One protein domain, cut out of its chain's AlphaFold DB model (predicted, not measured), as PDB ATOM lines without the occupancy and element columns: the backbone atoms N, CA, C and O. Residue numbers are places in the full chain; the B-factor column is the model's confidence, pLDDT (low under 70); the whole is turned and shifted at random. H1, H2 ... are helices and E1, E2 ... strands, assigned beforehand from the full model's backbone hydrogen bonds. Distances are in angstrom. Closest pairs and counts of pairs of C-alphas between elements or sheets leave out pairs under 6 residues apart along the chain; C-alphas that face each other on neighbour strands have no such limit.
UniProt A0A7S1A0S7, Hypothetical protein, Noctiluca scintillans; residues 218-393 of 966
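What this domain is: This is residues 218 to 393 of the 966 residues of the protein "Hypothetical protein" of Noctiluca scintillans (UniProt A0A7S1A0S7). A wall of five strands has H3 and H6 over one face, and the long helix H5 packs on H3 and H6 from the outside, as a further helix beyond them; no named helix covers the other face. Beyond H6 and the E5 end of the wall a looser part follows, with H8, H9 and H10 and the long stretch of residues 337 to 355. The 176 printed residues hold ten named helices and five named strands, in the order H1 E1 E2 H2 H3 H4 E3 H5 E4 H6 E5 H7 H8 H9 H10, and the class is mixed, helices and strands. The sheet is mixed, in the order E1 E2 E3 E4 E5, with E1 and E5 at its edges. The whole is compact, with a radius of gyration of the C-alphas of 15.1 A and spans of 39 by 39 by 27 A.

How they stand to each other: H1, residues 218 to 222, is not on the sheet. E1, residues 225 to 229, and E2, residues 234 to 240, form an antiparallel hairpin, with N 228 and O 236 2.8 A apart, within hydrogen-bond range. H2, residues 241 to 245, only grazes the sheet and touches H1, the closest C-alphas being those of Val 221 and Asp 242, 5.5 A apart. H3, residues 248 to 254, is on the sheet at a height of 8.8 A, only just over E1, with 3 of its C-alphas falling on that strand. H4, residues 256 to 259, only grazes the sheet. E3, residues 265 to 271, is parallel to E2, with N 237 and O 267 2.8 A apart. H5, residues 289 to 306, is not on the sheet; its residues 295 to 302 alone touch H3, closest at the C-alphas of Ile 248 and Lys 298, 6.4 A, at a shallow tilt of 32 degrees, the same way. E4, residues 310 to 315, is parallel to E3, with N 268 and O 312 2.7 A apart. H6, residues 322 to 330, lies over E3 and E4 at a height of 9.0 A, on the same face as H3, in two layers, helices on one face of a sheet. H5 and H6 only just touch, with 3 pairs of C-alphas within 8 A, the closest those of Leu 303 and Leu 327, 6.6 A. E5, residues 333 to 336, is parallel to E4, with N 315 and O 335 2.8 A apart. Three strand-helix-strand units, parallel neighbour strands with helices between, are E2, H2 H3 H4, E3; E3, H5, E4; and E4, H6, E5, the last two with right-handed crossovers. H7, residues 356 to 359, touches H6, closest at the C-alphas of Ser 330 and Ala 358, 4.6 A. H8, residues 362 to 365, only just touches H6, with 3 pairs of C-alphas within 8 A, closest at Leu 329 and Ala 362, 5.2 A. H9, residues 368 to 377, is close to H8 but not clearly touching, with the C-alphas of Leu 363 and Leu 371 6.8 A apart. H10, residues 381 to 386, touches no helix. Every O i to N i+4 pair is within hydrogen-bond range in H1, H3, H5, H6, H9 and H10; H2 has 0 of 1, but 2 of 2 O i to N i+3 pairs, and H4, H7 and H8 are too short for an i+4 pair.

Where its parts are: H1 begins at C-alpha 218, (151.613, 62.855, 35.053). E2 measures 20.0 A from first to last C-alpha, E3 19.8 A and E4 16.5 A. H5, 25.6 A long, begins at C-alpha 289, (144.997, 80.966, 19.431). H9 measures 13.8 A, and H10 ends at C-alpha 386, (127.065, 91.760, 49.152).

The domain as a whole: The C-alphas farthest apart, those of His 232 and Pro 349, are 43.1 A apart. The printed part has no cut. The links E3 to H5, 17 residues, and E5 to H7, 19 residues, are long. Residues 342 to 343 pair with residues 379 to 380, antiparallel. The mean pLDDT of the printed part is 76.3; residues 218 to 220, 275 to 294, 346 to 361 and 363 to 377 are under 70.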
ATOM      1  N   GLN A 218     152.673  63.608  35.726       58.94
ATOM      2  CA  GLN A 218     151.613  62.855  35.053       58.94
ATOM      3  C   GLN A 218     150.516  62.430  36.028       58.94
ATOM      4  O   GLN A 218     149.346  62.481  35.655       58.94
ATOM      5  N   ASP A 219     150.883  62.084  37.257       67.12
ATOM      6  CA  ASP A 219     149.968  61.740  38.335       67.12
ATOM      7  C   ASP A 219     149.186  62.975  38.787       67.12
ATOM      8  O   ASP A 219     147.961  62.924  38.801       67.12
ATOM      9  N   ALA A 220     149.837  64.121  39.026       66.19
ATOM     10  CA  ALA A 220     149.143  65.372  39.363       66.19
ATOM     11  C   ALA A 220     148.109  65.775  38.294       66.19
ATOM     12  O   ALA A 220     146.966  66.117  38.602       66.19
ATOM     13  N   VAL A 221     148.474  65.649  37.014       70.06
ATOM     14  CA  VAL A 221     147.574  65.934  35.887       70.06
ATOM     15  C   VAL A 221     146.475  64.869  35.758       70.06
ATOM     16  O   VAL A 221     145.318  65.209  35.508       70.06
ATOM     17  N   ALA A 222     146.777  63.591  35.998       73.00
ATOM     18  CA  ALA A 222     145.784  62.515  35.998       73.00
ATOM     19  C   ALA A 222     144.787  62.619  37.162       73.00
ATOM     20  O   ALA A 222     143.629  62.224  37.012       73.00
ATOM     21  N   GLU A 223     145.226  63.149  38.302       82.94
ATOM     22  CA  GLU A 223     144.414  63.379  39.495       82.94
ATOM     23  C   GLU A 223     143.668  64.718  39.481       82.94
ATOM     24  O   GLU A 223     142.841  64.960  40.363       82.94
ATOM     25  N   SER A 224     143.903  65.552  38.461       86.69
ATOM     26  CA  SER A 224     143.327  66.896  38.341       86.69
ATOM     27  C   SER A 224     141.807  66.937  38.226       86.69
ATOM     28  O   SER A 224     141.194  67.981  38.442       86.69
ATOM     29  N   VAL A 225     141.180  65.806  37.900       92.75
ATOM     30  CA  VAL A 225     139.730  65.643  37.885       92.75
ATOM     31  C   VAL A 225     139.346  64.286  38.464       92.75
ATOM     32  O   VAL A 225     139.752  63.231  37.977       92.75
ATOM     33  N   LYS A 226     138.508  64.302  39.501       92.56
ATOM     34  CA  LYS A 226     137.934  63.100  40.121       92.56
ATOM     35  C   LYS A 226     136.421  63.250  40.214       92.56
ATOM     36  O   LYS A 226     135.925  64.300  40.610       92.56
ATOM     37  N   CYS A 227     135.679  62.200  39.866       93.50
ATOM     38  CA  CYS A 227     134.223  62.164  39.987       93.50
ATOM     39  C   CYS A 227     133.792  60.926  40.768       93.50
ATOM     40  O   CYS A 227     134.113  59.799  40.390       93.50
ATOM     41  N   VAL A 228     133.043  61.131  41.849       94.06
ATOM     42  CA  VAL A 228     132.537  60.062  42.713       94.06
ATOM     43  C   VAL A 228     131.041  60.219  42.932       94.06
ATOM     44  O   VAL A 228     130.516  61.327  43.008       94.06
ATOM     45  N   GLN A 229     130.323  59.106  43.043       92.50
ATOM     46  CA  GLN A 229     128.907  59.137  43.389       92.50
ATOM     47  C   GLN A 229     128.767  59.239  44.915       92.50
ATOM     48  O   GLN A 229     129.253  58.367  45.631       92.50
ATOM     49  N   VAL A 230     128.133  60.305  45.410       90.44
ATOM     50  CA  VAL A 230     127.948  60.554  46.855       90.44
ATOM     51  C   VAL A 230     126.630  59.973  47.348       90.44
ATOM     52  O   VAL A 230     126.561  59.417  48.440       90.44
ATOM     53  N   SER A 231     125.583  60.081  46.536       90.38
ATOM     54  CA  SER A 231     124.261  59.513  46.802       90.38
ATOM     55  C   SER A 231     123.636  59.020  45.496       90.38
ATOM     56  O   SER A 231     124.226  59.129  44.416       90.38
ATOM     57  N   HIS A 232     122.422  58.470  45.572       86.62
ATOM     58  CA  HIS A 232     121.682  58.078  44.376       86.62
ATOM     59  C   HIS A 232     121.517  59.249  43.398       86.62
ATOM     60  O   HIS A 232     121.637  59.031  42.205       86.62
ATOM     61  N   ASP A 233     121.309  60.473  43.878       92.56
ATOM     62  CA  ASP A 233     121.015  61.660  43.067       92.56
ATOM     63  C   ASP A 233     122.156  62.689  42.986       92.56
ATOM     64  O   ASP A 233     122.064  63.641  42.208       92.56
ATOM     65  N   THR A 234     123.240  62.493  43.745       92.25
ATOM     66  CA  THR A 234     124.336  63.461  43.867       92.25
ATOM     67  C   THR A 234     125.675  62.863  43.457       92.25
ATOM     68  O   THR A 234     126.123  61.844  43.995       92.25
ATOM     69  N   ALA A 235     126.357  63.544  42.538       95.00
ATOM     70  CA  ALA A 235     127.758  63.296  42.214       95.00
ATOM     71  C   ALA A 235     128.648  64.366  42.858       95.00
ATOM     72  O   ALA A 235     128.236  65.518  42.993       95.00
ATOM     73  N   ARG A 236     129.874  64.001  43.234       96.44
ATOM     74  CA  ARG A 236     130.912  64.938  43.656       96.44
ATOM     75  C   ARG A 236     132.063  64.934  42.675       96.44
ATOM     76  O   ARG A 236     132.647  63.890  42.405       96.44
ATOM     77  N   LEU A 237     132.384  66.121  42.193       95.88
ATOM     78  CA  LEU A 237     133.533  66.432  41.373       95.88
ATOM     79  C   LEU A 237     134.596  67.091  42.247       95.88
ATOM     80  O   LEU A 237     134.295  67.903  43.122       95.88
ATOM     81  N   THR A 238     135.847  66.745  42.013       95.06
ATOM     82  CA  THR A 238     136.998  67.447  42.572       95.06
ATOM     83  C   THR A 238     137.886  67.833  41.412       95.06
ATOM     84  O   THR A 238     138.241  66.965  40.614       95.06
ATOM     85  N   PHE A 239     138.190  69.121  41.313       94.94
ATOM     86  CA  PHE A 239     139.107  69.657  40.322       94.94
ATOM     87  C   PHE A 239     140.316  70.265  41.014       94.94
ATOM     88  O   PHE A 239     140.153  70.977  42.003       94.94
ATOM     89  N   THR A 240     141.498  70.030  40.460       91.19
ATOM     90  CA  THR A 240     142.667  70.883  40.691       91.19
ATOM     91  C   THR A 240     142.873  71.764  39.465       91.19
ATOM     92  O   THR A 240     142.420  71.435  38.361       91.19
ATOM     93  N   SER A 241     143.569  72.887  39.630       83.88
ATOM     94  CA  SER A 241     143.854  73.787  38.506       83.88
ATOM     95  C   SER A 241     144.652  73.114  37.376       83.88
ATOM     96  O   SER A 241     144.555  73.551  36.226       83.88
ATOM     97  N   ASP A 242     145.332  71.991  37.652       81.00
ATOM     98  CA  ASP A 242     146.056  71.165  36.668       81.00
ATOM     99  C   ASP A 242     145.153  70.549  35.595       81.00
ATOM    100  O   ASP A 242     145.659  70.031  34.598       81.00
ATOM    101  N   VAL A 243     143.825  70.664  35.729       82.62
ATOM    102  CA  VAL A 243     142.855  70.262  34.698       82.62
ATOM    103  C   VAL A 243     143.100  70.977  33.364       82.62
ATOM    104  O   VAL A 243     142.761  70.457  32.301       82.62
ATOM    105  N   MET A 244     143.755  72.143  33.397       75.50
ATOM    106  CA  MET A 244     144.251  72.842  32.205       75.50
ATOM    107  C   MET A 244     145.155  71.955  31.351       75.50
ATOM    108  O   MET A 244     145.129  71.995  30.122       75.50
ATOM    109  N   LEU A 245     145.941  71.105  31.999       73.06
ATOM    110  CA  LEU A 245     146.859  70.189  31.345       73.06
ATOM    111  C   LEU A 245     146.169  68.886  30.920       73.06
ATOM    112  O   LEU A 245     146.848  67.950  30.495       73.06
ATOM    113  N   GLU A 246     144.838  68.819  30.973       80.50
ATOM    114  CA  GLU A 246     144.059  67.692  30.483       80.50
ATOM    115  C   GLU A 246     143.270  67.983  29.209       80.50
ATOM    116  O   GLU A 246     142.895  69.109  28.872       80.50
ATOM    117  N   SER A 247     143.012  66.909  28.459       81.94
ATOM    118  CA  SER A 247     142.107  67.003  27.314       81.94
ATOM    119  C   SER A 247     140.660  67.082  27.803       81.94
ATOM    120  O   SER A 247     140.248  66.301  28.661       81.94
ATOM    121  N   ILE A 248     139.848  67.958  27.201       85.25
ATOM    122  CA  ILE A 248     138.420  68.067  27.555       85.25
ATOM    123  C   ILE A 248     137.676  66.738  27.384       85.25
ATOM    124  O   ILE A 248     136.738  66.445  28.125       85.25
ATOM    125  N   GLN A 249     138.108  65.905  26.437       83.94
ATOM    126  CA  GLN A 249     137.566  64.562  26.279       83.94
ATOM    127  C   GLN A 249     137.784  63.725  27.547       83.94
ATOM    128  O   GLN A 249     136.814  63.201  28.091       83.94
ATOM    129  N   ARG A 250     139.015  63.680  28.074       86.56
ATOM    130  CA  ARG A 250     139.328  62.972  29.324       86.56
ATOM    131  C   ARG A 250     138.578  63.568  30.515       86.56
ATOM    132  O   ARG A 250     138.037  62.817  31.319       86.56
ATOM    133  N   VAL A 251     138.483  64.898  30.604       89.38
ATOM    134  CA  VAL A 251     137.683  65.575  31.644       89.38
ATOM    135  C   VAL A 251     136.224  65.111  31.585       89.38
ATOM    136  O   VAL A 251     135.640  64.726  32.596       89.38
ATOM    137  N   THR A 252     135.647  65.061  30.384       89.00
ATOM    138  CA  THR A 252     134.264  64.620  30.163       89.00
ATOM    139  C   THR A 252     134.065  63.138  30.499       89.00
ATOM    140  O   THR A 252     133.021  62.765  31.040       89.00
ATOM    141  N   GLU A 253     135.043  62.286  30.187       88.88
ATOM    142  CA  GLU A 253     135.040  60.853  30.513       88.88
ATOM    143  C   GLU A 253     135.144  60.619  32.026       88.88
ATOM    144  O   GLU A 253     134.331  59.879  32.595       88.88
ATOM    145  N   ALA A 254     136.062  61.323  32.696       88.50
ATOM    146  CA  ALA A 254     136.204  61.309  34.150       88.50
ATOM    147  C   ALA A 254     134.907  61.751  34.845       88.50
ATOM    148  O   ALA A 254     134.538  61.208  35.882       88.50
ATOM    149  N   CYS A 255     134.154  62.666  34.230       91.12
ATOM    150  CA  CYS A 255     132.871  63.160  34.731       91.12
ATOM    151  C   CYS A 255     131.645  62.372  34.226       91.12
ATOM    152  O   CYS A 255     130.517  62.859  34.330       91.12
ATOM    153  N   SER A 256     131.814  61.157  33.690       88.62
ATOM    154  CA  SER A 256     130.727  60.376  33.064       88.62
ATOM    155  C   SER A 256     129.501  60.138  33.960       88.62
ATOM    156  O   SER A 256     128.381  60.048  33.450       88.62
ATOM    157  N   LEU A 257     129.671  60.110  35.289       89.00
ATOM    158  CA  LEU A 257     128.567  60.006  36.253       89.00
ATOM    159  C   LEU A 257     127.536  61.133  36.101       89.00
ATOM    160  O   LEU A 257     126.347  60.886  36.299       89.00
ATOM    161  N   VAL A 258     127.956  62.330  35.684       87.62
ATOM    162  CA  VAL A 258     127.072  63.492  35.499       87.62
ATOM    163  C   VAL A 258     126.050  63.271  34.374       87.62
ATOM    164  O   VAL A 258     124.951  63.827  34.402       87.62
ATOM    165  N   LYS A 259     126.366  62.404  33.402       88.12
ATOM    166  CA  LYS A 259     125.466  62.076  32.283       88.12
ATOM    167  C   LYS A 259     124.310  61.157  32.695       88.12
ATOM    168  O   LYS A 259     123.356  60.997  31.934       88.12
ATOM    169  N   LYS A 260     124.364  60.545  33.883       89.44
ATOM    170  CA  LYS A 260     123.317  59.632  34.362       89.44
ATOM    171  C   LYS A 260     122.029  60.408  34.657       89.44
ATOM    172  O   LYS A 260     122.043  61.434  35.333       89.44
ATOM    173  N   LYS A 261     120.890  59.898  34.167       87.06
ATOM    174  CA  LYS A 261     119.578  60.564  34.308       87.06
ATOM    175  C   LYS A 261     119.184  60.800  35.769       87.06
ATOM    176  O   LYS A 261     118.588  61.826  36.063       87.06
ATOM    177  N   HIS A 262     119.540  59.875  36.660       88.62
ATOM    178  CA  HIS A 262     119.203  59.944  38.082       88.62
ATOM    179  C   HIS A 262     120.041  60.937  38.892       88.62
ATOM    180  O   HIS A 262     119.629  61.287  39.988       88.62
ATOM    181  N   VAL A 263     121.187  61.398  38.376       91.12
ATOM    182  CA  VAL A 263     121.977  62.446  39.034       91.12
ATOM    183  C   VAL A 263     121.296  63.779  38.754       91.12
ATOM    184  O   VAL A 263     121.216  64.192  37.597       91.12
ATOM    185  N   SER A 264     120.771  64.435  39.784       90.19
ATOM    186  CA  SER A 264     120.096  65.739  39.701       90.19
ATOM    187  C   SER A 264     120.915  66.859  40.343       90.19
ATOM    188  O   SER A 264     120.736  68.017  39.964       90.19
ATOM    189  N   SER A 265     121.845  66.526  41.246       92.25
ATOM    190  CA  SER A 265     122.728  67.483  41.911       92.25
ATOM    191  C   SER A 265     124.205  67.116  41.760       92.25
ATOM    192  O   SER A 265     124.586  65.947  41.673       92.25
ATOM    193  N   ILE A 266     125.052  68.141  41.714       95.12
ATOM    194  CA  ILE A 266     126.496  68.019  41.579       95.12
ATOM    195  C   ILE A 266     127.151  68.894  42.643       95.12
ATOM    196  O   ILE A 266     126.919  70.099  42.692       95.12
ATOM    197  N   GLN A 267     127.996  68.290  43.469       95.50
ATOM    198  CA  GLN A 267     128.891  68.994  44.383       95.50
ATOM    199  C   GLN A 267     130.269  69.093  43.740       95.50
ATOM    200  O   GLN A 267     130.812  68.087  43.308       95.50
ATOM    201  N   VAL A 268     130.865  70.270  43.686       96.44
ATOM    202  CA  VAL A 268     132.198  70.483  43.130       96.44
ATOM    203  C   VAL A 268     133.089  71.060  44.212       96.44
ATOM    204  O   VAL A 268     132.693  71.986  44.914       96.44
ATOM    205  N   ILE A 269     134.296  70.526  44.328       96.12
ATOM    206  CA  ILE A 269     135.356  71.071  45.173       96.12
ATOM    207  C   ILE A 269     136.491  71.505  44.248       96.12
ATOM    208  O   ILE A 269     136.983  70.692  43.464       96.12
ATOM    209  N   LEU A 270     136.868  72.779  44.320       94.69
ATOM    210  CA  LEU A 270     137.962  73.356  43.547       94.69
ATOM    211  C   LEU A 270     139.173  73.543  44.450       94.69
ATOM    212  O   LEU A 270     139.106  74.283  45.433       94.69
ATOM    213  N   LEU A 271     140.253  72.862  44.090       89.50
ATOM    214  CA  LEU A 271     141.531  72.848  44.780       89.50
ATOM    215  C   LEU A 271     142.587  73.577  43.943       89.50
ATOM    216  O   LEU A 271     142.468  73.703  42.721       89.50
ATOM    217  N   GLU A 272     143.653  74.012  44.605       83.81
ATOM    218  CA  GLU A 272     144.848  74.491  43.914       83.81
ATOM    219  C   GLU A 272     145.476  73.369  43.072       83.81
ATOM    220  O   GLU A 272     145.342  72.186  43.396       83.81
ATOM    221  N   GLY A 273     146.108  73.735  41.956       73.44
ATOM    222  CA  GLY A 273     146.913  72.814  41.156       73.44
ATOM    223  C   GLY A 273     148.362  72.805  41.627       73.44
ATOM    224  O   GLY A 273     148.853  73.800  42.149       73.44
ATOM    225  N   SER A 274     149.059  71.698  41.401       70.19
ATOM    226  CA  SER A 274     150.499  71.595  41.664       70.19
ATOM    227  C   SER A 274     151.339  72.282  40.579       70.19
ATOM    228  O   SER A 274     152.536  72.489  40.766       70.19
ATOM    229  N   ILE A 275     150.745  72.576  39.415       58.78
ATOM    230  CA  ILE A 275     151.431  73.063  38.210       58.78
ATOM    231  C   ILE A 275     150.702  74.279  37.628       58.78
ATOM    232  O   ILE A 275     151.304  75.325  37.369       58.78
ATOM    233  N   ALA A 276     149.405  74.134  37.370       61.31
ATOM    234  CA  ALA A 276     148.577  75.196  36.831       61.31
ATOM    235  C   ALA A 276     147.979  76.025  37.969       61.31
ATOM    236  O   ALA A 276     147.457  75.491  38.942       61.31
ATOM    237  N   THR A 277     148.038  77.339  37.822       65.19
ATOM    238  CA  THR A 277     147.589  78.331  38.797       65.19
ATOM    239  C   THR A 277     146.874  79.461  38.066       65.19
ATOM    240  O   THR A 277     146.739  79.449  36.835       65.19
ATOM    241  N   ARG A 278     146.447  80.494  38.797       59.00
ATOM    242  CA  ARG A 278     145.927  81.728  38.196       59.00
ATOM    243  C   ARG A 278     146.946  82.408  37.265       59.00
ATOM    244  O   ARG A 278     146.527  83.194  36.422       59.00
ATOM    245  N   GLY A 279     148.241  82.090  37.414       48.69
ATOM    246  CA  GLY A 279     149.389  82.607  36.661       48.69
ATOM    247  C   GLY A 279     149.827  81.789  35.429       48.69
ATOM    248  O   GLY A 279     150.743  82.194  34.714       48.69
ATOM    249  N   THR A 280     149.234  80.622  35.170       52.03
ATOM    250  CA  THR A 280     149.698  79.699  34.114       52.03
ATOM    251  C   THR A 280     148.518  79.194  33.282       52.03
ATOM    252  O   THR A 280     147.840  78.231  33.632       52.03
ATOM    253  N   VAL A 281     148.235  79.863  32.154       53.44
ATOM    254  CA  VAL A 281     146.924  79.753  31.475       53.44
ATOM    255  C   VAL A 281     147.021  79.262  30.026       53.44
ATOM    256  O   VAL A 281     146.512  79.905  29.113       53.44
ATOM    257  N   PHE A 282     147.630  78.093  29.788       53.47
ATOM    258  CA  PHE A 282     147.534  77.438  28.473       53.47
ATOM    259  C   PHE A 282     147.172  75.960  28.580       53.47
ATOM    260  O   PHE A 282     147.900  75.194  29.216       53.47
ATOM    261  N   PRO A 283     146.062  75.543  27.945       60.38
ATOM    262  CA  PRO A 283     145.686  74.148  27.951       60.38
ATOM    263  C   PRO A 283     146.663  73.217  27.228       60.38
ATOM    264  O   PRO A 283     147.376  73.615  26.301       60.38
ATOM    265  N   LYS A 284     146.656  71.934  27.598       56.84
ATOM    266  CA  LYS A 284     147.506  70.921  26.954       56.84
ATOM    267  C   LYS A 284     147.238  70.827  25.452       56.84
ATOM    268  O   LYS A 284     146.117  70.586  25.010       56.84
ATOM    269  N   GLY A 285     148.316  70.918  24.675       49.81
ATOM    270  CA  GLY A 285     148.288  70.722  23.225       49.81
ATOM    271  C   GLY A 285     147.863  71.949  22.422       49.81
ATOM    272  O   GLY A 285     147.689  71.818  21.213       49.81
ATOM    273  N   VAL A 286     147.723  73.112  23.060       49.72
ATOM    274  CA  VAL A 286     147.490  74.389  22.382       49.72
ATOM    275  C   VAL A 286     148.735  74.826  21.608       49.72
ATOM    276  O   VAL A 286     149.798  74.998  22.202       49.72
ATOM    277  N   ARG A 287     148.601  75.033  20.291       41.28
ATOM    278  CA  ARG A 287     149.704  75.448  19.396       41.28
ATOM    279  C   ARG A 287     149.510  76.829  18.782       41.28
ATOM    280  O   ARG A 287     150.408  77.343  18.130       41.28
ATOM    281  N   ASN A 288     148.326  77.404  18.937       40.97
ATOM    282  CA  ASN A 288     147.961  78.730  18.461       40.97
ATOM    283  C   ASN A 288     146.669  79.177  19.167       40.97
ATOM    284  O   ASN A 288     146.032  78.406  19.890       40.97
ATOM    285  N   HIS A 289     146.252  80.416  18.916       43.94
ATOM    286  CA  HIS A 289     144.997  80.966  19.431       43.94
ATOM    287  C   HIS A 289     143.767  80.117  19.042       43.94
ATOM    288  O   HIS A 289     142.829  79.998  19.827       43.94
ATOM    289  N   MET A 290     143.782  79.459  17.875       44.66
ATOM    290  CA  MET A 290     142.683  78.605  17.416       44.66
ATOM    291  C   MET A 290     142.518  77.358  18.287       44.66
ATOM    292  O   MET A 290     141.399  76.904  18.518       44.66
ATOM    293  N   ASP A 291     143.612  76.796  18.796       50.25
ATOM    294  CA  ASP A 291     143.557  75.650  19.699       50.25
ATOM    295  C   ASP A 291     143.073  76.050  21.095       50.25
ATOM    296  O   ASP A 291     142.315  75.292  21.699       50.25
ATOM    297  N   ILE A 292     143.421  77.257  21.569       56.22
ATOM    298  CA  ILE A 292     142.825  77.843  22.785       56.22
ATOM    299  C   ILE A 292     141.324  77.969  22.591       56.22
ATOM    300  O   ILE A 292     140.557  77.494  23.421       56.22
ATOM    301  N   TYR A 293     140.904  78.545  21.466       55.31
ATOM    302  CA  TYR A 293     139.494  78.717  21.153       55.31
ATOM    303  C   TYR A 293     138.756  77.377  21.069       55.31
ATOM    304  O   TYR A 293     137.685  77.215  21.652       55.31
ATOM    305  N   LYS A 294     139.331  76.369  20.401       62.66
ATOM    306  CA  LYS A 294     138.759  75.013  20.339       62.66
ATOM    307  C   LYS A 294     138.679  74.365  21.716       62.66
ATOM    308  O   LYS A 294     137.687  73.695  22.002       62.66
ATOM    309  N   TRP A 295     139.709  74.525  22.545       76.56
ATOM    310  CA  TRP A 295     139.711  74.008  23.910       76.56
ATOM    311  C   TRP A 295     138.630  74.698  24.741       76.56
ATOM    312  O   TRP A 295     137.783  74.013  25.306       76.56
ATOM    313  N   HIS A 296     138.578  76.030  24.705       71.12
ATOM    314  CA  HIS A 296     137.581  76.850  25.388       71.12
ATOM    315  C   HIS A 296     136.162  76.496  24.937       71.12
ATOM    316  O   HIS A 296     135.274  76.297  25.752       71.12
ATOM    317  N   ARG A 297     135.923  76.328  23.633       72.31
ATOM    318  CA  ARG A 297     134.609  75.922  23.111       72.31
ATOM    319  C   ARG A 297     134.181  74.549  23.630       72.31
ATOM    320  O   ARG A 297     133.004  74.337  23.906       72.31
ATOM    321  N   LYS A 298     135.118  73.608  23.758       82.31
ATOM    322  CA  LYS A 298     134.842  72.292  24.350       82.31
ATOM    323  C   LYS A 298     134.623  72.395  25.863       82.31
ATOM    324  O   LYS A 298     133.758  71.695  26.384       82.31
ATOM    325  N   TRP A 299     135.370  73.258  26.547       86.69
ATOM    326  CA  TRP A 299     135.169  73.572  27.960       86.69
ATOM    327  C   TRP A 299     133.766  74.146  28.206       86.69
ATOM    328  O   TRP A 299     133.025  73.605  29.016       86.69
ATOM    329  N   GLU A 300     133.334  75.118  27.404       78.06
ATOM    330  CA  GLU A 300     131.977  75.682  27.440       78.06
ATOM    331  C   GLU A 300     130.895  74.616  27.227       78.06
ATOM    332  O   GLU A 300     129.919  74.545  27.971       78.06
ATOM    333  N   GLN A 301     131.076  73.721  26.249       81.44
ATOM    334  CA  GLN A 301     130.155  72.596  26.047       81.44
ATOM    335  C   GLN A 301     130.077  71.691  27.280       81.44
ATOM    336  O   GLN A 301     128.998  71.202  27.623       81.44
ATOM    337  N   PHE A 302     131.207  71.466  27.951       89.38
ATOM    338  CA  PHE A 302     131.257  70.712  29.195       89.38
ATOM    339  C   PHE A 302     130.540  71.445  30.341       89.38
ATOM    340  O   PHE A 302     129.716  70.828  31.021       89.38
ATOM    341  N   LEU A 303     130.746  72.754  30.509       86.12
ATOM    342  CA  LEU A 303     130.019  73.563  31.497       86.12
ATOM    343  C   LEU A 303     128.504  73.543  31.255       86.12
ATOM    344  O   LEU A 303     127.728  73.326  32.192       86.12
ATOM    345  N   GLY A 304     128.078  73.644  29.994       80.75
ATOM    346  CA  GLY A 304     126.676  73.516  29.598       80.75
ATOM    347  C   GLY A 304     126.059  72.150  29.939       80.75
ATOM    348  O   GLY A 304     124.849  72.054  30.149       80.75
ATOM    349  N   LEU A 305     126.859  71.079  30.049       86.56
ATOM    350  CA  LEU A 305     126.387  69.784  30.560       86.56
ATOM    351  C   LEU A 305     126.178  69.808  32.078       86.56
ATOM    352  O   LEU A 305     125.173  69.270  32.548       86.56
ATOM    353  N   LEU A 306     127.098  70.417  32.833       88.69
ATOM    354  CA  LEU A 306     127.003  70.506  34.294       88.69
ATOM    355  C   LEU A 306     125.804  71.357  34.726       88.69
ATOM    356  O   LEU A 306     125.051  70.949  35.609       88.69
ATOM    357  N   ARG A 307     125.566  72.480  34.042       82.06
ATOM    358  CA  ARG A 307     124.468  73.420  34.326       82.06
ATOM    359  C   ARG A 307     123.058  72.877  34.100       82.06
ATOM    360  O   ARG A 307     122.087  73.495  34.522       82.06
ATOM    361  N   LYS A 308     122.912  71.712  33.461       83.69
ATOM    362  CA  LYS A 308     121.615  71.007  33.388       83.69
ATOM    363  C   LYS A 308     121.212  70.379  34.727       83.69
ATOM    364  O   LYS A 308     120.122  69.816  34.823       83.69
ATOM    365  N   LYS A 309     122.100  70.405  35.725       88.19
ATOM    366  CA  LYS A 309     121.938  69.839  37.069       88.19
ATOM    367  C   LYS A 309     122.097  70.946  38.114       88.19
ATOM    368  O   LYS A 309     122.671  71.984  37.816       88.19
ATOM    369  N   HIS A 310     121.639  70.693  39.340       89.12
ATOM    370  CA  HIS A 310     121.808  71.627  40.454       89.12
ATOM    371  C   HIS A 310     123.259  71.611  40.960       89.12
ATOM    372  O   HIS A 310     123.681  70.639  41.606       89.12
ATOM    373  N   LEU A 311     124.013  72.664  40.650       91.12
ATOM    374  CA  LEU A 311     125.463  72.754  40.799       91.12
ATOM    375  C   LEU A 311     125.850  73.547  42.057       91.12
ATOM    376  O   LEU A 311     125.595  74.745  42.165       91.12
ATOM    377  N   HIS A 312     126.513  72.881  43.002       92.75
ATOM    378  CA  HIS A 312     127.080  73.488  44.204       92.75
ATOM    379  C   HIS A 312     128.603  73.419  44.139       92.75
ATOM    380  O   HIS A 312     129.160  72.329  44.214       92.75
ATOM    381  N   VAL A 313     129.280  74.558  44.014       95.31
ATOM    382  CA  VAL A 313     130.744  74.623  43.912       95.31
ATOM    383  C   VAL A 313     131.328  75.267  45.158       95.31
ATOM    384  O   VAL A 313     130.881  76.325  45.587       95.31
ATOM    385  N   THR A 314     132.348  74.629  45.725       96.06
ATOM    386  CA  THR A 314     133.156  75.151  46.827       96.06
ATOM    387  C   THR A 314     134.564  75.453  46.325       96.06
ATOM    388  O   THR A 314     135.265  74.537  45.896       96.06
ATOM    389  N   ALA A 315     134.976  76.717  46.380       93.44
ATOM    390  CA  ALA A 315     136.338  77.154  46.090       93.44
ATOM    391  C   ALA A 315     137.150  77.176  47.387       93.44
ATOM    392  O   ALA A 315     136.836  77.959  48.284       93.44
ATOM    393  N   THR A 316     138.159  76.311  47.517       90.19
ATOM    394  CA  THR A 316     138.982  76.222  48.740       90.19
ATOM    395  C   THR A 316     140.346  76.889  48.603       90.19
ATOM    396  O   THR A 316     141.075  76.954  49.584       90.19
ATOM    397  N   SER A 317     140.702  77.345  47.403       82.56
ATOM    398  CA  SER A 317     141.968  78.011  47.094       82.56
ATOM    399  C   SER A 317     141.698  79.379  46.470       82.56
ATOM    400  O   SER A 317     140.687  79.581  45.792       82.56
ATOM    401  N   ASP A 318     142.605  80.311  46.723       77.25
ATOM    402  CA  ASP A 318     142.671  81.661  46.168       77.25
ATOM    403  C   ASP A 318     143.357  81.717  44.792       77.25
ATOM    404  O   ASP A 318     143.251  82.717  44.078       77.25
ATOM    405  N   ASN A 319     144.000  80.622  44.385       75.19
ATOM    406  CA  ASN A 319     144.845  80.539  43.198       75.19
ATOM    407  C   ASN A 319     144.284  79.588  42.124       75.19
ATOM    408  O   ASN A 319     144.996  78.791  41.505       75.19
ATOM    409  N   LEU A 320     142.972  79.653  41.903       83.62
ATOM    410  CA  LEU A 320     142.287  78.842  40.899       83.62
ATOM    411  C   LEU A 320     142.568  79.347  39.476       83.62
ATOM    412  O   LEU A 320     142.570  80.551  39.215       83.62
ATOM    413  N   CYS A 321     142.768  78.423  38.535       78.38
ATOM    414  CA  CYS A 321     142.911  78.781  37.126       78.38
ATOM    415  C   CYS A 321     141.582  79.314  36.537       78.38
ATOM    416  O   CYS A 321     140.498  78.945  37.012       78.38
ATOM    417  N   PRO A 322     141.625  80.154  35.481       77.56
ATOM    418  CA  PRO A 322     140.430  80.828  34.966       77.56
ATOM    419  C   PRO A 322     139.258  79.903  34.584       77.56
ATOM    420  O   PRO A 322     138.129  80.238  34.937       77.56
ATOM    421  N   PRO A 323     139.461  78.712  33.982       83.44
ATOM    422  CA  PRO A 323     138.347  77.796  33.711       83.44
ATOM    423  C   PRO A 323     137.665  77.249  34.968       83.44
ATOM    424  O   PRO A 323     136.452  77.045  34.981       83.44
ATOM    425  N   LEU A 324     138.399  77.038  36.064       90.81
ATOM    426  CA  LEU A 324     137.776  76.636  37.327       90.81
ATOM    427  C   LEU A 324     137.006  77.784  37.972       90.81
ATOM    428  O   LEU A 324     135.938  77.551  38.542       90.81
ATOM    429  N   MET A 325     137.492  79.017  37.829       88.25
ATOM    430  CA  MET A 325     136.713  80.185  38.233       88.25
ATOM    431  C   MET A 325     135.454  80.365  37.393       88.25
ATOM    432  O   MET A 325     134.395  80.694  37.928       88.25
ATOM    433  N   GLU A 326     135.528  80.073  36.103       86.38
ATOM    434  CA  GLU A 326     134.369  80.030  35.223       86.38
ATOM    435  C   GLU A 326     133.338  78.989  35.673       86.38
ATOM    436  O   GLU A 326     132.156  79.310  35.821       86.38
ATOM    437  N   LEU A 327     133.789  77.771  35.989       91.12
ATOM    438  CA  LEU A 327     132.945  76.723  36.561       91.12
ATOM    439  C   LEU A 327     132.287  77.182  37.868       91.12
ATOM    440  O   LEU A 327     131.074  77.037  38.026       91.12
ATOM    441  N   PHE A 328     133.063  77.769  38.782       92.75
ATOM    442  CA  PHE A 328     132.549  78.317  40.037       92.75
ATOM    443  C   PHE A 328     131.454  79.354  39.795       92.75
ATOM    444  O   PHE A 328     130.375  79.272  40.376       92.75
ATOM    445  N   LEU A 329     131.688  80.299  38.890       86.50
ATOM    446  CA  LEU A 329     130.750  81.382  38.605       86.50
ATOM    447  C   LEU A 329     129.526  80.926  37.808       86.50
ATOM    448  O   LEU A 329     128.481  81.573  37.878       86.50
ATOM    449  N   SER A 330     129.614  79.798  37.107       84.81
ATOM    450  CA  SER A 330     128.486  79.180  36.399       84.81
ATOM    451  C   SER A 330     127.492  78.444  37.319       84.81
ATOM    452  O   SER A 330     126.406  78.076  36.869       84.81
ATOM    453  N   ALA A 331     127.842  78.219  38.591       87.38
ATOM    454  CA  ALA A 331     127.096  77.367  39.520       87.38
ATOM    455  C   ALA A 331     125.902  78.036  40.203       87.38
ATOM    456  O   ALA A 331     125.866  79.256  40.330       87.38
ATOM    457  N   ASP A 332     124.964  77.232  40.719       85.75
ATOM    458  CA  ASP A 332     123.796  77.710  41.473       85.75
ATOM    459  C   ASP A 332     124.199  78.201  42.868       85.75
ATOM    460  O   ASP A 332     123.830  79.303  43.285       85.75
ATOM    461  N   VAL A 333     125.011  77.399  43.565       87.94
ATOM    462  CA  VAL A 333     125.526  77.688  44.908       87.94
ATOM    463  C   VAL A 333     127.049  77.781  44.853       87.94
ATOM    464  O   VAL A 333     127.710  76.903  44.297       87.94
ATOM    465  N   ARG A 334     127.602  78.857  45.419       92.81
ATOM    466  CA  ARG A 334     129.005  79.269  45.264       92.81
ATOM    467  C   ARG A 334     129.625  79.535  46.627       92.81
ATOM    468  O   ARG A 334     129.514  80.641  47.146       92.81
ATOM    469  N   THR A 335     130.253  78.528  47.211       94.19
ATOM    470  CA  THR A 335     130.838  78.606  48.551       94.19
ATOM    471  C   THR A 335     132.316  78.973  48.454       94.19
ATOM    472  O   THR A 335     133.121  78.209  47.928       94.19
ATOM    473  N   TRP A 336     132.684  80.151  48.945       92.62
ATOM    474  CA  TRP A 336     134.063  80.600  49.083       92.62
ATOM    475  C   TRP A 336     134.608  80.152  50.438       92.62
ATOM    476  O   TRP A 336     134.106  80.557  51.487       92.62
ATOM    477  N   LYS A 337     135.611  79.277  50.402       91.88
ATOM    478  CA  LYS A 337     136.316  78.721  51.564       91.88
ATOM    479  C   LYS A 337     137.819  79.025  51.530       91.88
ATOM    480  O   LYS A 337     138.538  78.625  52.436       91.88
ATOM    481  N   ALA A 338     138.294  79.706  50.488       86.00
ATOM    482  CA  ALA A 338     139.667  80.176  50.419       86.00
ATOM    483  C   ALA A 338     139.946  81.205  51.526       86.00
ATOM    484  O   ALA A 338     139.053  81.965  51.906       86.00
ATOM    485  N   GLU A 339     141.187  81.244  52.015       81.75
ATOM    486  CA  GLU A 339     141.612  82.202  53.046       81.75
ATOM    487  C   GLU A 339     141.662  83.648  52.527       81.75
ATOM    488  O   GLU A 339     141.577  84.588  53.315       81.75
ATOM    489  N   ALA A 340     141.761  83.833  51.205       80.50
ATOM    490  CA  ALA A 340     141.840  85.151  50.594       80.50
ATOM    491  C   ALA A 340     140.578  85.989  50.819       80.50
ATOM    492  O   ALA A 340     139.439  85.556  50.599       80.50
ATOM    493  N   ASP A 341     140.820  87.253  51.154       82.94
ATOM    494  CA  ASP A 341     139.825  88.305  51.317       82.94
ATOM    495  C   ASP A 341     139.446  88.974  49.989       82.94
ATOM    496  O   ASP A 341     138.685  89.941  49.992       82.94
ATOM    497  N   VAL A 342     139.929  88.459  48.854       81.06
ATOM    498  CA  VAL A 342     139.601  88.922  47.502       81.06
ATOM    499  C   VAL A 342     139.215  87.733  46.619       81.06
ATOM    500  O   VAL A 342     140.001  86.819  46.389       81.06
ATOM    501  N   VAL A 343     138.001  87.775  46.067       85.75
ATOM    502  CA  VAL A 343     137.519  86.862  45.022       85.75
ATOM    503  C   VAL A 343     137.965  87.411  43.678       85.75
ATOM    504  O   VAL A 343     137.683  88.564  43.355       85.75
ATOM    505  N   SER A 344     138.640  86.614  42.858       78.56
ATOM    506  CA  SER A 344     139.280  87.143  41.656       78.56
ATOM    507  C   SER A 344     139.232  86.181  40.469       78.56
ATOM    508  O   SER A 344     139.115  84.974  40.653       78.56
ATOM    509  N   TRP A 345     139.257  86.730  39.248       73.25
ATOM    510  CA  TRP A 345     139.143  85.950  38.007       73.25
ATOM    511  C   TRP A 345     140.505  85.475  37.479       73.25
ATOM    512  O   TRP A 345     140.760  84.280  37.396       73.25
ATOM    513  N   ALA A 346     141.402  86.409  37.141       59.59
ATOM    514  CA  ALA A 346     142.734  86.135  36.583       59.59
ATOM    515  C   ALA A 346     143.711  87.256  36.976       59.59
ATOM    516  O   ALA A 346     143.270  88.389  37.165       59.59
ATOM    517  N   ALA A 347     144.988  86.947  37.209       52.31
ATOM    518  CA  ALA A 347     146.014  87.966  37.449       52.31
ATOM    519  C   ALA A 347     146.525  88.470  36.091       52.31
ATOM    520  O   ALA A 347     146.479  87.732  35.118       52.31
ATOM    521  N   ALA A 348     146.968  89.716  35.957       38.69
ATOM    522  CA  ALA A 348     147.600  90.114  34.701       38.69
ATOM    523  C   ALA A 348     148.895  89.298  34.473       38.69
ATOM    524  O   ALA A 348     149.548  88.939  35.454       38.69
ATOM    525  N   PRO A 349     149.297  89.023  33.218       37.28
ATOM    526  CA  PRO A 349     148.611  89.296  31.951       37.28
ATOM    527  C   PRO A 349     148.011  88.004  31.344       37.28
ATOM    528  O   PRO A 349     148.761  87.174  30.837       37.28
ATOM    529  N   PHE A 350     146.680  87.806  31.319       44.47
ATOM    530  CA  PHE A 350     146.101  86.586  30.707       44.47
ATOM    531  C   PHE A 350     145.139  86.782  29.539       44.47
ATOM    532  O   PHE A 350     144.344  87.715  29.475       44.47
ATOM    533  N   ALA A 351     145.213  85.782  28.650       43.97
ATOM    534  CA  ALA A 351     144.482  85.571  27.405       43.97
ATOM    535  C   ALA A 351     143.164  84.776  27.583       43.97
ATOM    536  O   ALA A 351     142.730  84.101  26.649       43.97
ATOM    537  N   TYR A 352     142.546  84.802  28.772       56.03
ATOM    538  CA  TYR A 352     141.314  84.053  29.061       56.03
ATOM    539  C   TYR A 352     140.150  84.985  29.404       56.03
ATOM    540  O   TYR A 352     140.119  85.603  30.470       56.03
ATOM    541  N   SER A 353     139.183  85.074  28.492       54.69
ATOM    542  CA  SER A 353     137.912  85.770  28.713       54.69
ATOM    543  C   SER A 353     136.854  84.788  29.224       54.69
ATOM    544  O   SER A 353     136.887  83.634  28.811       54.69
ATOM    545  N   PRO A 354     135.903  85.217  30.075       62.78
ATOM    546  CA  PRO A 354     134.776  84.381  30.453       62.78
ATOM    547  C   PRO A 354     133.959  84.017  29.223       62.78
ATOM    548  O   PRO A 354     133.587  84.880  28.420       62.78
ATOM    549  N   GLY A 355     133.639  82.744  29.121       57.66
ATOM    550  CA  GLY A 355     132.695  82.201  28.182       57.66
ATOM    551  C   GLY A 355     131.244  82.562  28.511       57.66
ATOM    552  O   GLY A 355     130.910  83.030  29.612       57.66
ATOM    553  N   PRO A 356     130.348  82.369  27.526       53.91
ATOM    554  CA  PRO A 356     128.911  82.553  27.687       53.91
ATOM    555  C   PRO A 356     128.317  81.901  28.940       53.91
ATOM    556  O   PRO A 356     127.413  82.489  29.537       53.91
ATOM    557  N   GLU A 357     128.798  80.729  29.363       65.44
ATOM    558  CA  GLU A 357     128.224  80.024  30.512       65.44
ATOM    559  C   GLU A 357     128.471  80.741  31.847       65.44
ATOM    560  O   GLU A 357     127.535  80.854  32.651       65.44
ATOM    561  N   ALA A 358     129.667  81.301  32.072       63.38
ATOM    562  CA  ALA A 358     129.924  82.174  33.225       63.38
ATOM    563  C   ALA A 358     129.120  83.474  33.146       63.38
ATOM    564  O   ALA A 358     128.552  83.912  34.152       63.38
ATOM    565  N   MET A 359     129.031  84.066  31.950       61.38
ATOM    566  CA  MET A 359     128.272  85.300  31.713       61.38
ATOM    567  C   MET A 359     126.763  85.123  31.907       61.38
ATOM    568  O   MET A 359     126.072  86.087  32.215       61.38
ATOM    569  N   GLN A 360     126.241  83.904  31.769       55.97
ATOM    570  CA  GLN A 360     124.852  83.548  32.081       55.97
ATOM    571  C   GLN A 360     124.652  83.066  33.531       55.97
ATOM    572  O   GLN A 360     123.503  82.883  33.950       55.97
ATOM    573  N   GLY A 361     125.742  82.862  34.277       67.00
ATOM    574  CA  GLY A 361     125.769  82.468  35.684       67.00
ATOM    575  C   GLY A 361     125.749  83.667  36.634       67.00
ATOM    576  O   GLY A 361     124.978  84.608  36.458       67.00
ATOM    577  N   ALA A 362     126.598  83.643  37.660       70.25
ATOM    578  CA  ALA A 362     126.667  84.673  38.697       70.25
ATOM    579  C   ALA A 362     127.068  86.055  38.159       70.25
ATOM    580  O   ALA A 362     126.629  87.073  38.694       70.25
ATOM    581  N   LEU A 363     127.855  86.096  37.077       68.50
ATOM    582  CA  LEU A 363     128.341  87.349  36.496       68.50
ATOM    583  C   LEU A 363     127.220  88.206  35.903       68.50
ATOM    584  O   LEU A 363     127.336  89.427  35.909       68.50
ATOM    585  N   ARG A 364     126.102  87.600  35.474       58.06
ATOM    586  CA  ARG A 364     124.963  88.336  34.891       58.06
ATOM    587  C   ARG A 364     124.281  89.301  35.860       58.06
ATOM    588  O   ARG A 364     123.478  90.124  35.434       58.06
ATOM    589  N   PHE A 365     124.516  89.121  37.158       58.69
ATOM    590  CA  PHE A 365     123.869  89.876  38.227       58.69
ATOM    591  C   PHE A 365     124.766  90.981  38.804       58.69
ATOM    592  O   PHE A 365     124.309  91.751  39.650       58.69
ATOM    593  N   LEU A 366     126.033  91.051  38.381       54.00
ATOM    594  CA  LEU A 366     126.987  92.055  38.844       54.00
ATOM    595  C   LEU A 366     126.878  93.328  38.006       54.00
ATOM    596  O   LEU A 366     127.038  93.193  36.799       54.00
ATOM    597  N   PRO A 367     126.764  94.528  38.622       53.47
ATOM    598  CA  PRO A 367     126.862  95.808  37.917       53.47
ATOM    599  C   PRO A 367     128.085  95.875  36.987       53.47
ATOM    600  O   PRO A 367     129.163  95.481  37.426       53.47
ATOM    601  N   VAL A 368     127.998  96.486  35.794       46.66
ATOM    602  CA  VAL A 368     129.128  96.601  34.833       46.66
ATOM    603  C   VAL A 368     130.420  97.040  35.515       46.66
ATOM    604  O   VAL A 368     131.480  96.467  35.287       46.66
ATOM    605  N   SER A 369     130.360  98.068  36.363       46.31
ATOM    606  CA  SER A 369     131.548  98.582  37.052       46.31
ATOM    607  C   SER A 369     132.154  97.564  38.023       46.31
ATOM    608  O   SER A 369     133.368  97.528  38.191       46.31
ATOM    609  N   VAL A 370     131.309  96.742  38.646       55.56
ATOM    610  CA  VAL A 370     131.686  95.679  39.587       55.56
ATOM    611  C   VAL A 370     132.195  94.459  38.827       55.56
ATOM    612  O   VAL A 370     133.231  93.925  39.199       55.56
ATOM    613  N   LEU A 371     131.541  94.068  37.730       57.62
ATOM    614  CA  LEU A 371     132.017  93.032  36.817       57.62
ATOM    615  C   LEU A 371     133.384  93.412  36.240       57.62
ATOM    616  O   LEU A 371     134.311  92.618  36.301       57.62
ATOM    617  N   ARG A 372     133.553  94.646  35.754       53.38
ATOM    618  CA  ARG A 372     134.851  95.159  35.289       53.38
ATOM    619  C   ARG A 372     135.896  95.073  36.397       53.38
ATOM    620  O   ARG A 372     136.937  94.466  36.187       53.38
ATOM    621  N   LYS A 373     135.605  95.611  37.586       57.97
ATOM    622  CA  LYS A 373     136.504  95.534  38.748       57.97
ATOM    623  C   LYS A 373     136.878  94.082  39.080       57.97
ATOM    624  O   LYS A 373     138.055  93.778  39.216       57.97
ATOM    625  N   PHE A 374     135.901  93.181  39.111       68.62
ATOM    626  CA  PHE A 374     136.097  91.753  39.348       68.62
ATOM    627  C   PHE A 374     137.029  91.103  38.320       68.62
ATOM    628  O   PHE A 374     137.990  90.430  38.691       68.62
ATOM    629  N   MET A 375     136.750  91.337  37.039       60.59
ATOM    630  CA  MET A 375     137.491  90.773  35.913       60.59
ATOM    631  C   MET A 375     138.937  91.270  35.849       60.59
ATOM    632  O   MET A 375     139.804  90.539  35.381       60.59
ATOM    633  N   LEU A 376     139.187  92.492  36.324       52.19
ATOM    634  CA  LEU A 376     140.471  93.179  36.197       52.19
ATOM    635  C   LEU A 376     141.364  93.042  37.433       52.19
ATOM    636  O   LEU A 376     142.555  92.790  37.307       52.19
ATOM    637  N   VAL A 377     140.799  93.242  38.626       59.38
ATOM    638  CA  VAL A 377     141.555  93.347  39.888       59.38
ATOM    639  C   VAL A 377     140.958  92.504  41.020       59.38
ATOM    640  O   VAL A 377     141.509  92.463  42.116       59.38
ATOM    641  N   GLY A 378     139.857  91.793  40.766       74.06
ATOM    642  CA  GLY A 378     139.105  91.062  41.785       74.06
ATOM    643  C   GLY A 378     138.174  91.950  42.618       74.06
ATOM    644  O   GLY A 378     138.135  93.176  42.494       74.06
ATOM    645  N   LEU A 379     137.370  91.311  43.464       74.19
ATOM    646  CA  LEU A 379     136.464  91.948  44.413       74.19
ATOM    647  C   LEU A 379     136.806  91.514  45.835       74.19
ATOM    648  O   LEU A 379     136.906  90.312  46.075       74.19
ATOM    649  N   PRO A 380     136.891  92.445  46.796       85.56
ATOM    650  CA  PRO A 380     136.926  92.095  48.209       85.56
ATOM    651  C   PRO A 380     135.786  91.135  48.571       85.56
ATOM    652  O   PRO A 380     134.660  91.295  48.099       85.56
ATOM    653  N   LEU A 381     136.044  90.165  49.441       84.94
ATOM    654  CA  LEU A 381     135.108  89.110  49.824       84.94
ATOM    655  C   LEU A 381     133.807  89.688  50.388       84.94
ATOM    656  O   LEU A 381     132.724  89.224  50.041       84.94
ATOM    657  N   ALA A 382     133.892  90.752  51.189       78.69
ATOM    658  CA  ALA A 382     132.719  91.473  51.684       78.69
ATOM    659  C   ALA A 382     131.858  92.050  50.545       78.69
ATOM    660  O   ALA A 382     130.628  91.990  50.595       78.69
ATOM    661  N   GLU A 383     132.497  92.575  49.498       79.12
ATOM    662  CA  GLU A 383     131.817  93.095  48.313       79.12
ATOM    663  C   GLU A 383     131.212  91.943  47.496       79.12
ATOM    664  O   GLU A 383     130.027  91.984  47.160       79.12
ATOM    665  N   ALA A 384     131.964  90.862  47.277       81.31
ATOM    666  CA  ALA A 384     131.487  89.658  46.599       81.31
ATOM    667  C   ALA A 384     130.273  89.018  47.311       81.31
ATOM    668  O   ALA A 384     129.308  88.631  46.649       81.31
ATOM    669  N   LEU A 385     130.275  88.969  48.648       82.69
ATOM    670  CA  LEU A 385     129.137  88.534  49.469       82.69
ATOM    671  C   LEU A 385     127.926  89.455  49.292       82.69
ATOM    672  O   LEU A 385     126.807  88.976  49.115       82.69
ATOM    673  N   SER A 386     128.146  90.774  49.297       78.06
ATOM    674  CA  SER A 386     127.065  91.760  49.152       78.06
ATOM    675  C   SER A 386     126.341  91.660  47.805       78.06
ATOM    676  O   SER A 386     125.136  91.897  47.736       78.06
ATOM    677  N   PHE A 387     127.056  91.245  46.756       76.38
ATOM    678  CA  PHE A 387     126.499  91.011  45.424       76.38
ATOM    679  C   PHE A 387     125.972  89.584  45.217       76.38
ATOM    680  O   PHE A 387     125.518  89.252  44.123       76.38
ATOM    681  N   GLY A 388     126.033  88.718  46.237       77.75
ATOM    682  CA  GLY A 388     125.661  87.306  46.109       77.75
ATOM    683  C   GLY A 388     126.544  86.535  45.119       77.75
ATOM    684  O   GLY A 388     126.144  85.478  44.622       77.75
ATOM    685  N   LEU A 389     127.738  87.058  44.817       80.44
ATOM    686  CA  LEU A 389     128.713  86.414  43.941       80.44
ATOM    687  C   LEU A 389     129.214  85.118  44.578       80.44
ATOM    688  O   LEU A 389     129.374  84.116  43.886       80.44
ATOM    689  N   VAL A 390     129.380  85.135  45.902       86.81
ATOM    690  CA  VAL A 390     129.792  83.996  46.727       86.81
ATOM    691  C   VAL A 390     128.989  83.934  48.028       86.81
ATOM    692  O   VAL A 390     128.270  84.872  48.372       86.81
ATOM    693  N   GLN A 391     129.121  82.828  48.753       90.06
ATOM    694  CA  GLN A 391     128.645  82.583  50.116       90.06
ATOM    695  C   GLN A 391     129.809  82.014  50.942       90.06
ATOM    696  O   GLN A 391     130.720  81.430  50.367       90.06
ATOM    697  N   VAL A 392     129.795  82.151  52.267       86.12
ATOM    698  CA  VAL A 392     130.812  81.563  53.163       86.12
ATOM    699  C   VAL A 392     130.121  80.578  54.111       86.12
ATOM    700  O   VAL A 392     128.999  80.832  54.552       86.12
ATOM    701  N   GLU A 393     130.761  79.442  54.406       70.69
ATOM    702  CA  GLU A 393     130.265  78.462  55.387       70.69
ATOM    703  C   GLU A 393     130.227  79.100  56.790       70.69
ATOM    704  O   GLU A 393     131.262  79.515  57.308       70.69
TER     705      GLU A 393